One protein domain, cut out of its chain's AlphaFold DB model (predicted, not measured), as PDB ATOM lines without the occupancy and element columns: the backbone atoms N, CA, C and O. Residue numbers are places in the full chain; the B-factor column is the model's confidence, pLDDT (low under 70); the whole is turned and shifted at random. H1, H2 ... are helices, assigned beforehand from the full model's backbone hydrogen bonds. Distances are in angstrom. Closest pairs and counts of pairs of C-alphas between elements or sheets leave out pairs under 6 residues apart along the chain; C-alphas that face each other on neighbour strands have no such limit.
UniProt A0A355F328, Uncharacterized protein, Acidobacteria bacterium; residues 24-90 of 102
ATOM      1  N   ARG A  24     197.635 212.853 205.786       97.00
ATOM      2  CA  ARG A  24     196.346 213.472 206.132       97.00
ATOM      3  C   ARG A  24     196.439 214.372 207.366       97.00
ATOM      4  O   ARG A  24     197.335 214.192 208.193       97.00
ATOM      5  N   PRO A  25     195.513 215.332 207.539       96.69
ATOM      6  CA  PRO A  25     195.475 216.165 208.734       96.69
ATOM      7  C   PRO A  25     195.245 215.335 210.004       96.69
ATOM      8  O   PRO A  25     194.366 214.474 210.045       96.69
ATOM      9  N   LEU A  26     195.977 215.655 211.079       94.06
ATOM     10  CA  LEU A  26     195.825 215.005 212.391       94.06
ATOM     11  C   LEU A  26     194.376 215.035 212.891       94.06
ATOM     12  O   LEU A  26     193.896 214.061 213.462       94.06
ATOM     13  N   ARG A  27     193.680 216.155 212.673       92.81
ATOM     14  CA  ARG A  27     192.281 216.323 213.078       92.81
ATOM     15  C   ARG A  27     191.386 215.249 212.467       92.81
ATOM     16  O   ARG A  27     190.539 214.712 213.170       92.81
ATOM     17  N   ASP A  28     191.581 214.949 211.189       94.56
ATOM     18  CA  ASP A  28     190.717 214.025 210.463       94.56
ATOM     19  C   ASP A  28     191.002 212.585 210.898       94.56
ATOM     20  O   ASP A  28     190.069 211.824 211.121       94.56
ATOM     21  N   LEU A  29     192.280 212.251 211.129       94.94
ATOM     22  CA  LEU A  29     192.676 210.969 211.716       94.94
ATOM     23  C   LEU A  29     192.048 210.761 213.101       94.94
ATOM     24  O   LEU A  29     191.515 209.696 213.391       94.94
ATOM     25  N   VAL A  30     192.101 211.778 213.964       93.38
ATOM     26  CA  VAL A  30     191.532 211.690 215.317       93.38
ATOM     27  C   VAL A  30     190.008 211.595 215.268       93.38
ATOM     28  O   VAL A  30     189.430 210.780 215.982       93.38
ATOM     29  N   ALA A  31     189.354 212.395 214.424       93.06
ATOM     30  CA  ALA A  31     187.903 212.359 214.268       93.06
ATOM     31  C   ALA A  31     187.417 210.985 213.783       93.06
ATOM     32  O   ALA A  31     186.449 210.451 214.322       93.06
ATOM     33  N   GLU A  32     188.117 210.398 212.813       93.75
ATOM     34  CA  GLU A  32     187.826 209.061 212.302       93.75
ATOM     35  C   GLU A  32     188.021 207.993 213.377       93.75
ATOM     36  O   GLU A  32     187.088 207.246 213.659       93.75
ATOM     37  N   ALA A  33     189.169 207.988 214.060       93.50
ATOM     38  CA  ALA A  33     189.456 207.017 215.115       93.50
ATOM     39  C   ALA A  33     188.430 207.074 216.261       93.50
ATOM     40  O   ALA A  33     187.994 206.036 216.764       93.50
ATOM     41  N   ILE A  34     188.008 208.278 216.669       92.88
ATOM     42  CA  ILE A  34     186.936 208.451 217.660       92.88
ATOM     43  C   ILE A  34     185.618 207.896 217.111       92.88
ATOM     44  O   ILE A  34     184.945 207.133 217.802       92.88
ATOM     45  N   GLY A  35     185.260 208.237 215.871       91.44
ATOM     46  CA  GLY A  35     184.042 207.749 215.227       91.44
ATOM     47  C   GLY A  35     183.991 206.223 215.141       91.44
ATOM     48  O   GLY A  35     182.969 205.623 215.469       91.44
ATOM     49  N   GLU A  36     185.093 205.581 214.764       90.62
ATOM     50  CA  GLU A  36     185.210 204.123 214.723       90.62
ATOM     51  C   GLU A  36     185.067 203.493 216.107       90.62
ATOM     52  O   GLU A  36     184.325 202.523 216.266       90.62
ATOM     53  N   LYS A  37     185.718 204.055 217.133       87.88
ATOM     54  CA  LYS A  37     185.595 203.540 218.502       87.88
ATOM     55  C   LYS A  37     184.188 203.695 219.064       87.88
ATOM     56  O   LYS A  37     183.707 202.766 219.705       87.88
ATOM     57  N   LEU A  38     183.509 204.806 218.782       86.56
ATOM     58  CA  LEU A  38     182.116 205.000 219.185       86.56
ATOM     59  C   LEU A  38     181.178 204.022 218.465       86.56
ATOM     60  O   LEU A  38     180.346 203.398 219.117       86.56
ATOM     61  N   LYS A  39     181.347 203.818 217.153       82.56
ATOM     62  CA  LYS A  39     180.580 202.809 216.399       82.56
ATOM     63  C   LYS A  39     180.797 201.402 216.953       82.56
ATOM     64  O   LYS A  39     179.831 200.674 217.153       82.56
ATOM     65  N   ALA A  40     182.048 201.034 217.230       77.19
ATOM     66  CA  ALA A  40     182.386 199.734 217.797       77.19
ATOM     67  C   ALA A  40     181.795 199.543 219.203       77.19
ATOM     68  O   ALA A  40     181.302 198.463 219.508       77.19
ATOM     69  N   ALA A  41     181.794 200.584 220.042       72.19
ATOM     70  CA  ALA A  41     181.175 200.540 221.366       72.19
ATOM     71  C   ALA A  41     179.653 200.347 221.285       72.19
ATOM     72  O   ALA A  41     179.099 199.521 222.006       72.19
ATOM     73  N   VAL A  42     178.985 201.051 220.366       75.44
ATOM     74  CA  VAL A  42     177.545 200.878 220.117       75.44
ATOM     75  C   VAL A  42     177.245 199.470 219.600       75.44
ATOM     76  O   VAL A  42     176.320 198.830 220.091       75.44
ATOM     77  N   ALA A  43     178.046 198.954 218.667       74.12
ATOM     78  CA  ALA A  43     177.896 197.589 218.165       74.12
ATOM     79  C   ALA A  43     178.139 196.532 219.259       74.12
ATOM     80  O   ALA A  43     177.417 195.541 219.325       74.12
ATOM     81  N   GLY A  44     179.117 196.751 220.144       71.62
ATOM     82  CA  GLY A  44     179.371 195.887 221.300       71.62
ATOM     83  C   GLY A  44     178.197 195.861 222.280       71.62
ATOM     84  O   GLY A  44     177.745 194.784 222.662       71.62
ATOM     85  N   GLY A  45     177.645 197.031 222.617       73.88
ATOM     86  CA  GLY A  45     176.457 197.134 223.469       73.88
ATOM     87  C   GLY A  45     175.203 196.518 222.838       73.88
ATOM     88  O   GLY A  45     174.418 195.884 223.540       73.88
ATOM     89  N   ALA A  46     175.038 196.638 221.518       74.81
ATOM     90  CA  ALA A  46     173.966 195.970 220.776       74.81
ATOM     91  C   ALA A  46     174.080 194.437 220.881       74.81
ATOM     92  O   ALA A  46     173.134 193.766 221.285       74.81
ATOM     93  N   LEU A  47     175.280 193.880 220.666       74.62
ATOM     94  CA  LEU A  47     175.530 192.441 220.820       74.62
ATOM     95  C   LEU A  47     175.235 191.930 222.239       74.62
ATOM     96  O   LEU A  47     174.647 190.856 222.399       74.62
ATOM     97  N   GLU A  48     175.621 192.681 223.272       78.75
ATOM     98  CA  GLU A  48     175.305 192.344 224.666       78.75
ATOM     99  C   GLU A  48     173.798 192.418 224.948       78.75
ATOM    100  O   GLU A  48     173.231 191.481 225.516       78.75
ATOM    101  N   GLY A  49     173.129 193.484 224.496       80.56
ATOM    102  CA  GLY A  49     171.681 193.658 224.623       80.56
ATOM    103  C   GLY A  49     170.899 192.543 223.929       80.56
ATOM    104  O   GLY A  49     169.974 191.971 224.510       80.56
ATOM    105  N   ARG A  50     171.332 192.148 222.731       79.56
ATOM    106  CA  ARG A  50     170.787 191.011 221.990       79.56
ATOM    107  C   ARG A  50     170.986 189.696 222.715       79.56
ATOM    108  O   ARG A  50     170.050 188.906 222.790       79.56
ATOM    109  N   ARG A  51     172.181 189.436 223.255       83.25
ATOM    110  CA  ARG A  51     172.430 188.221 224.038       83.25
ATOM    111  C   ARG A  51     171.509 188.173 225.255       83.25
ATOM    112  O   ARG A  51     170.903 187.141 225.513       83.25
ATOM    113  N   ALA A  52     171.330 189.295 225.947       85.81
ATOM    114  CA  ALA A  52     170.392 189.388 227.058       85.81
ATOM    115  C   ALA A  52     168.927 189.191 226.620       85.81
ATOM    116  O   ALA A  52     168.160 188.540 227.326       85.81
ATOM    117  N   ALA A  53     168.511 189.721 225.465       86.69
ATOM    118  CA  ALA A  53     167.183 189.470 224.895       86.69
ATOM    119  C   ALA A  53     166.984 187.992 224.523       86.69
ATOM    120  O   ALA A  53     165.939 187.417 224.825       86.69
ATOM    121  N   TRP A  54     168.007 187.362 223.943       86.94
ATOM    122  CA  TRP A  54     168.008 185.941 223.610       86.94
ATOM    123  C   TRP A  54     167.867 185.059 224.848       86.94
ATOM    124  O   TRP A  54     166.993 184.199 224.871       86.94
ATOM    125  N   GLU A  55     168.664 185.291 225.894       89.50
ATOM    126  CA  GLU A  55     168.566 184.511 227.134       89.50
ATOM    127  C   GLU A  55     167.204 184.703 227.815       89.50
ATOM    128  O   GLU A  55     166.605 183.730 228.270       89.50
ATOM    129  N   ARG A  56     166.656 185.929 227.816       89.44
ATOM    130  CA  ARG A  56     165.302 186.200 228.331       89.44
ATOM    131  C   ARG A  56     164.227 185.445 227.557       89.44
ATOM    132  O   ARG A  56     163.311 184.903 228.166       89.44
ATOM    133  N   TRP A  57     164.316 185.420 226.228       90.31
ATOM    134  CA  TRP A  57     163.364 184.686 225.397       90.31
ATOM    135  C   TRP A  57     163.512 183.170 225.578       90.31
ATOM    136  O   TRP A  57     162.519 182.482 225.800       90.31
ATOM    137  N   LYS A  58     164.747 182.655 225.570       90.50
ATOM    138  CA  LYS A  58     165.055 181.230 225.743       90.50
ATOM    139  C   LYS A  58     164.607 180.701 227.106       90.50
ATOM    140  O   LYS A  58     164.127 179.578 227.175       90.50
ATOM    141  N   ALA A  59     164.708 181.502 228.167       91.00
ATOM    142  CA  ALA A  59     164.243 181.134 229.505       91.00
ATOM    143  C   ALA A  59     162.730 180.849 229.583       91.00
ATOM    144  O   ALA A  59     162.269 180.285 230.570       91.00
ATOM    145  N   ARG A  60     161.956 181.236 228.560       89.62
ATOM    146  CA  ARG A  60     160.518 180.948 228.451       89.62
ATOM    147  C   ARG A  60     160.228 179.608 227.781       89.62
ATOM    148  O   ARG A  60     159.068 179.229 227.698       89.62
ATOM    149  N   LEU A  61     161.247 178.934 227.250       92.62
ATOM    150  CA  LEU A  61     161.110 177.637 226.608       92.62
ATOM    151  C   LEU A  61     161.493 176.522 227.578       92.62
ATOM    152  O   LEU A  61     162.473 176.630 228.316       92.62
ATOM    153  N   GLU A  62     160.767 175.417 227.498       92.94
ATOM    154  CA  GLU A  62     161.105 174.180 228.191       92.94
ATOM    155  C   GLU A  62     161.732 173.202 227.203       92.94
ATOM    156  O   GLU A  62     161.221 173.007 226.097       92.94
ATOM    157  N   GLN A  63     162.856 172.599 227.592       92.94
ATOM    158  CA  GLN A  63     163.472 171.533 226.814       92.94
ATOM    159  C   GLN A  63     162.893 170.188 227.250       92.94
ATOM    160  O   GLN A  63     162.998 169.804 228.417       92.94
ATOM    161  N   LEU A  64     162.292 169.470 226.308       92.25
ATOM    162  CA  LEU A  64     161.767 168.131 226.525       92.25
ATOM    163  C   LEU A  64     162.902 167.085 226.506       92.25
ATOM    164  O   LEU A  64     163.984 167.346 225.971       92.25
ATOM    165  N   PRO A  65     162.682 165.876 227.062       92.88
ATOM    166  CA  PRO A  65     163.698 164.816 227.105       92.88
ATOM    167  C   PRO A  65     164.197 164.348 225.731       92.88
ATOM    168  O   PRO A  65     165.283 163.787 225.629       92.88
ATOM    169  N   ASP A  66     163.412 164.579 224.679       92.62
ATOM    170  CA  ASP A  66     163.769 164.293 223.285       92.62
ATOM    171  C   ASP A  66     164.646 165.387 222.644       92.62
ATOM    172  O   ASP A  66     165.045 165.275 221.485       92.62
ATOM    173  N   GLY A  67     164.965 166.444 223.398       89.62
ATOM    174  CA  GLY A  67     165.774 167.575 222.963       89.62
ATOM    175  C   GLY A  67     164.995 168.678 222.244       89.62
ATOM    176  O   GLY A  67     165.598 169.703 221.911       89.62
ATOM    177  N   SER A  68     163.688 168.508 222.023       89.88
ATOM    178  CA  SER A  68     162.825 169.544 221.452       89.88
ATOM    179  C   SER A  68     162.539 170.660 222.464       89.88
ATOM    180  O   SER A  68     162.696 170.488 223.673       89.88
ATOM    181  N   TRP A  69     162.151 171.834 221.962       89.75
ATOM    182  CA  TRP A  69     161.821 172.995 222.788       89.75
ATOM    183  C   TRP A  69     160.359 173.363 222.601       89.75
ATOM    184  O   TRP A  69     159.896 173.508 221.468       89.75
ATOM    185  N   VAL A  70     159.651 173.562 223.708       92.31
ATOM    186  CA  VAL A  70     158.243 173.960 223.706       92.31
ATOM    187  C   VAL A  70     158.059 175.272 224.454       92.31
ATOM    188  O   VAL A  70     158.708 175.521 225.467       92.31
ATOM    189  N   ASN A  71     157.174 176.129 223.945       90.94
ATOM    190  CA  ASN A  71     156.645 177.244 224.724       90.94
ATOM    191  C   ASN A  71     155.454 176.715 225.548       90.94
ATOM    192  O   ASN A  71     154.407 176.447 224.950       90.94
ATOM    193  N   PRO A  72     155.575 176.567 226.880       88.56
ATOM    194  CA  PRO A  72     154.516 176.002 227.715       88.56
ATOM    195  C   PRO A  72     153.258 176.882 227.757       88.56
ATOM    196  O   PRO A  72     152.167 176.384 228.021       88.56
ATOM    197  N   LEU A  73     153.388 178.181 227.457       87.00
ATOM    198  CA  LEU A  73     152.272 179.133 227.433       87.00
ATOM    199  C   LEU A  73     151.469 179.090 226.120       87.00
ATOM    200  O   LEU A  73     150.435 179.744 226.006       87.00
ATOM    201  N   GLY A  74     151.913 178.296 225.140       85.75
ATOM    202  CA  GLY A  74     151.213 178.102 223.875       85.75
ATOM    203  C   GLY A  74     151.290 179.295 222.916       85.75
ATOM    204  O   GLY A  74     152.023 180.263 223.121       85.75
ATOM    205  N   ILE A  75     150.543 179.196 221.814       83.00
ATOM    206  CA  ILE A  75     150.558 180.172 220.709       83.00
ATOM    207  C   ILE A  75     149.757 181.451 220.991       83.00
ATOM    208  O   ILE A  75     149.909 182.429 220.270       83.00
ATOM    209  N   GLU A  76     148.932 181.458 222.035       86.00
ATOM    210  CA  GLU A  76     148.123 182.621 222.425       86.00
ATOM    211  C   GLU A  76     148.929 183.642 223.251       86.00
ATOM    212  O   GLU A  76     148.477 184.758 223.502       86.00
ATOM    213  N   ASP A  77     150.149 183.293 223.676       86.06
ATOM    214  CA  ASP A  77     151.036 184.211 224.385       86.06
ATOM    215  C   ASP A  77     151.679 185.217 223.419       86.06
ATOM    216  O   ASP A  77     152.821 185.078 222.981       86.06
ATOM    217  N   GLU A  78     150.966 186.297 223.107       87.12
ATOM    218  CA  GLU A  78     151.489 187.385 222.272       87.12
ATOM    219  C   GLU A  78     152.804 187.978 222.796       87.12
ATOM    220  O   GLU A  78     153.622 188.489 222.025       87.12
ATOM    221  N   SER A  79     153.018 187.956 224.115       86.94
ATOM    222  CA  SER A  79     154.226 188.521 224.712       86.94
ATOM    223  C   SER A  79     155.463 187.684 224.379       86.94
ATOM    224  O   SER A  79     156.562 188.234 224.298       86.94
ATOM    225  N   PHE A  80     155.294 186.384 224.117       87.38
ATOM    226  CA  PHE A  80     156.344 185.516 223.588       87.38
ATOM    227  C   PHE A  80     156.791 185.975 222.198       87.38
ATOM    228  O   PHE A  80     157.988 186.155 221.960       87.38
ATOM    229  N   PHE A  81     155.839 186.241 221.299       87.38
ATOM    230  CA  PHE A  81     156.133 186.718 219.945       87.38
ATOM    231  C   PHE A  81     156.726 188.126 219.945       87.38
ATOM    232  O   PHE A  81     157.636 188.402 219.169       87.38
ATOM    233  N   ARG A  82     156.294 189.002 220.862       86.81
ATOM    234  CA  ARG A  82     156.916 190.323 221.046       86.81
ATOM    235  C   ARG A  82     158.378 190.218 221.484       86.81
ATOM    236  O   ARG A  82     159.218 190.920 220.929       86.81
ATOM    237  N   SER A  83     158.697 189.333 222.429       85.25
ATOM    238  CA  SER A  83     160.087 189.075 222.831       85.25
ATOM    239  C   SER A  83     160.909 188.433 221.707       85.25
ATOM    240  O   SER A  83     162.078 188.766 221.537       85.25
ATOM    241  N   LEU A  84     160.310 187.552 220.902       86.56
ATOM    242  CA  LEU A  84     160.965 186.990 219.717       86.56
ATOM    243  C   LEU A  84     161.275 188.074 218.673       86.56
ATOM    244  O   LEU A  84     162.341 188.064 218.059       86.56
ATOM    245  N   GLU A  85     160.363 189.025 218.492       85.81
ATOM    246  CA  GLU A  85     160.545 190.141 217.567       85.81
ATOM    247  C   GLU A  85     161.615 191.131 218.058       85.81
ATOM    248  O   GLU A  85     162.374 191.669 217.254       85.81
ATOM    249  N   GLU A  86     161.753 191.316 219.376       84.00
ATOM    250  CA  GLU A  86     162.865 192.064 219.985       84.00
ATOM    251  C   GLU A  86     164.222 191.443 219.618       84.00
ATOM    252  O   GLU A  86     165.129 192.151 219.187       84.00
ATOM    253  N   VAL A  87     164.335 190.113 219.698       84.44
ATOM    254  CA  VAL A  87     165.543 189.377 219.290       84.44
ATOM    255  C   VAL A  87     165.809 189.502 217.782       84.44
ATOM    256  O   VAL A  87     166.966 189.576 217.367       84.44
ATOM    257  N   ARG A  88     164.759 189.519 216.949       80.25
ATOM    258  CA  ARG A  88     164.869 189.581 215.478       80.25
ATOM    259  C   ARG A  88     165.202 190.963 214.925       80.25
ATOM    260  O   ARG A  88     165.789 191.041 213.848       80.25
ATOM    261  N   ARG A  89     164.836 192.038 215.630       73.19
ATOM    262  CA  ARG A  89     165.008 193.425 215.162       73.19
ATOM    263  C   ARG A  89     166.472 193.800 214.906       73.19
ATOM    264  O   ARG A  89     166.742 194.677 214.087       73.19
ATOM    265  N   GLU A  90     167.419 193.120 215.544       61.75
ATOM    266  CA  GLU A  90     168.817 193.196 215.135       61.75
ATOM    267  C   GLU A  90     169.069 192.268 213.954       61.75
ATOM    268  O   GLU A  90     169.213 191.049 214.114       61.75
TER     269      GLU A  90
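AT A GLANCE: This is residues 24 to 90 of the 102 residues of an uncharacterized protein of Acidobacteria bacterium (UniProt A0A355F328). One long straight helix, H1, makes most of the length of the printed part, and after it a long loop folds back and brings a short helix, H2, to pack on residues 50 to 57 of H1. The two form a lopsided helical hairpin, joined by the loop of residues 59 to 77, while residues 24 to 45, of which 26 to 45 belong to H1, stick out free. The printed part has 67 residues with two named helices, H1 then H2, and no named strand; the class is all helix. The whole is extended, with a radius of gyration of the C-alphas of 19.5 A, and its C-alphas span 62 by 25 by 12 A, a rod.

IN THESE COORDINATES: H1 takes residues 26 to 58, from C-alpha 26 at (195.825, 215.005, 212.391) to C-alpha 58 at (165.055, 181.230, 225.743), 47.6 A from first to last C-alpha. H2 takes residues 78 to 88 and measures 15.2 A, ending with C-alpha 88 at (164.869, 189.581, 215.478).

HOW THE PARTS SIT: H1 touches H2 with residues 50 to 57 alone, and the closest C-alphas are those of Ala 53 and Val 87, 5.8 A apart. Their lines stand at a shallow tilt of 32 degrees, and they run opposite ways as a helical hairpin. In H1 and H2 every O i to N i+4 pair is within hydrogen-bond range. Between them, residues 62 to 63 form a short antiparallel pairing with residues 69 to 70.

THE WHOLE: The two C-alphas farthest apart are those of Pro 25 and Pro 65, at 63.1 A. Without residues 24 to 45, the remaining 45 residues span 33 by 22 by 12 A. The link from H1 to H2 is long, with 19 residues, and the printed part has no cut. The mean pLDDT of the printed part is 86.5, and residue 90 alone is under 70.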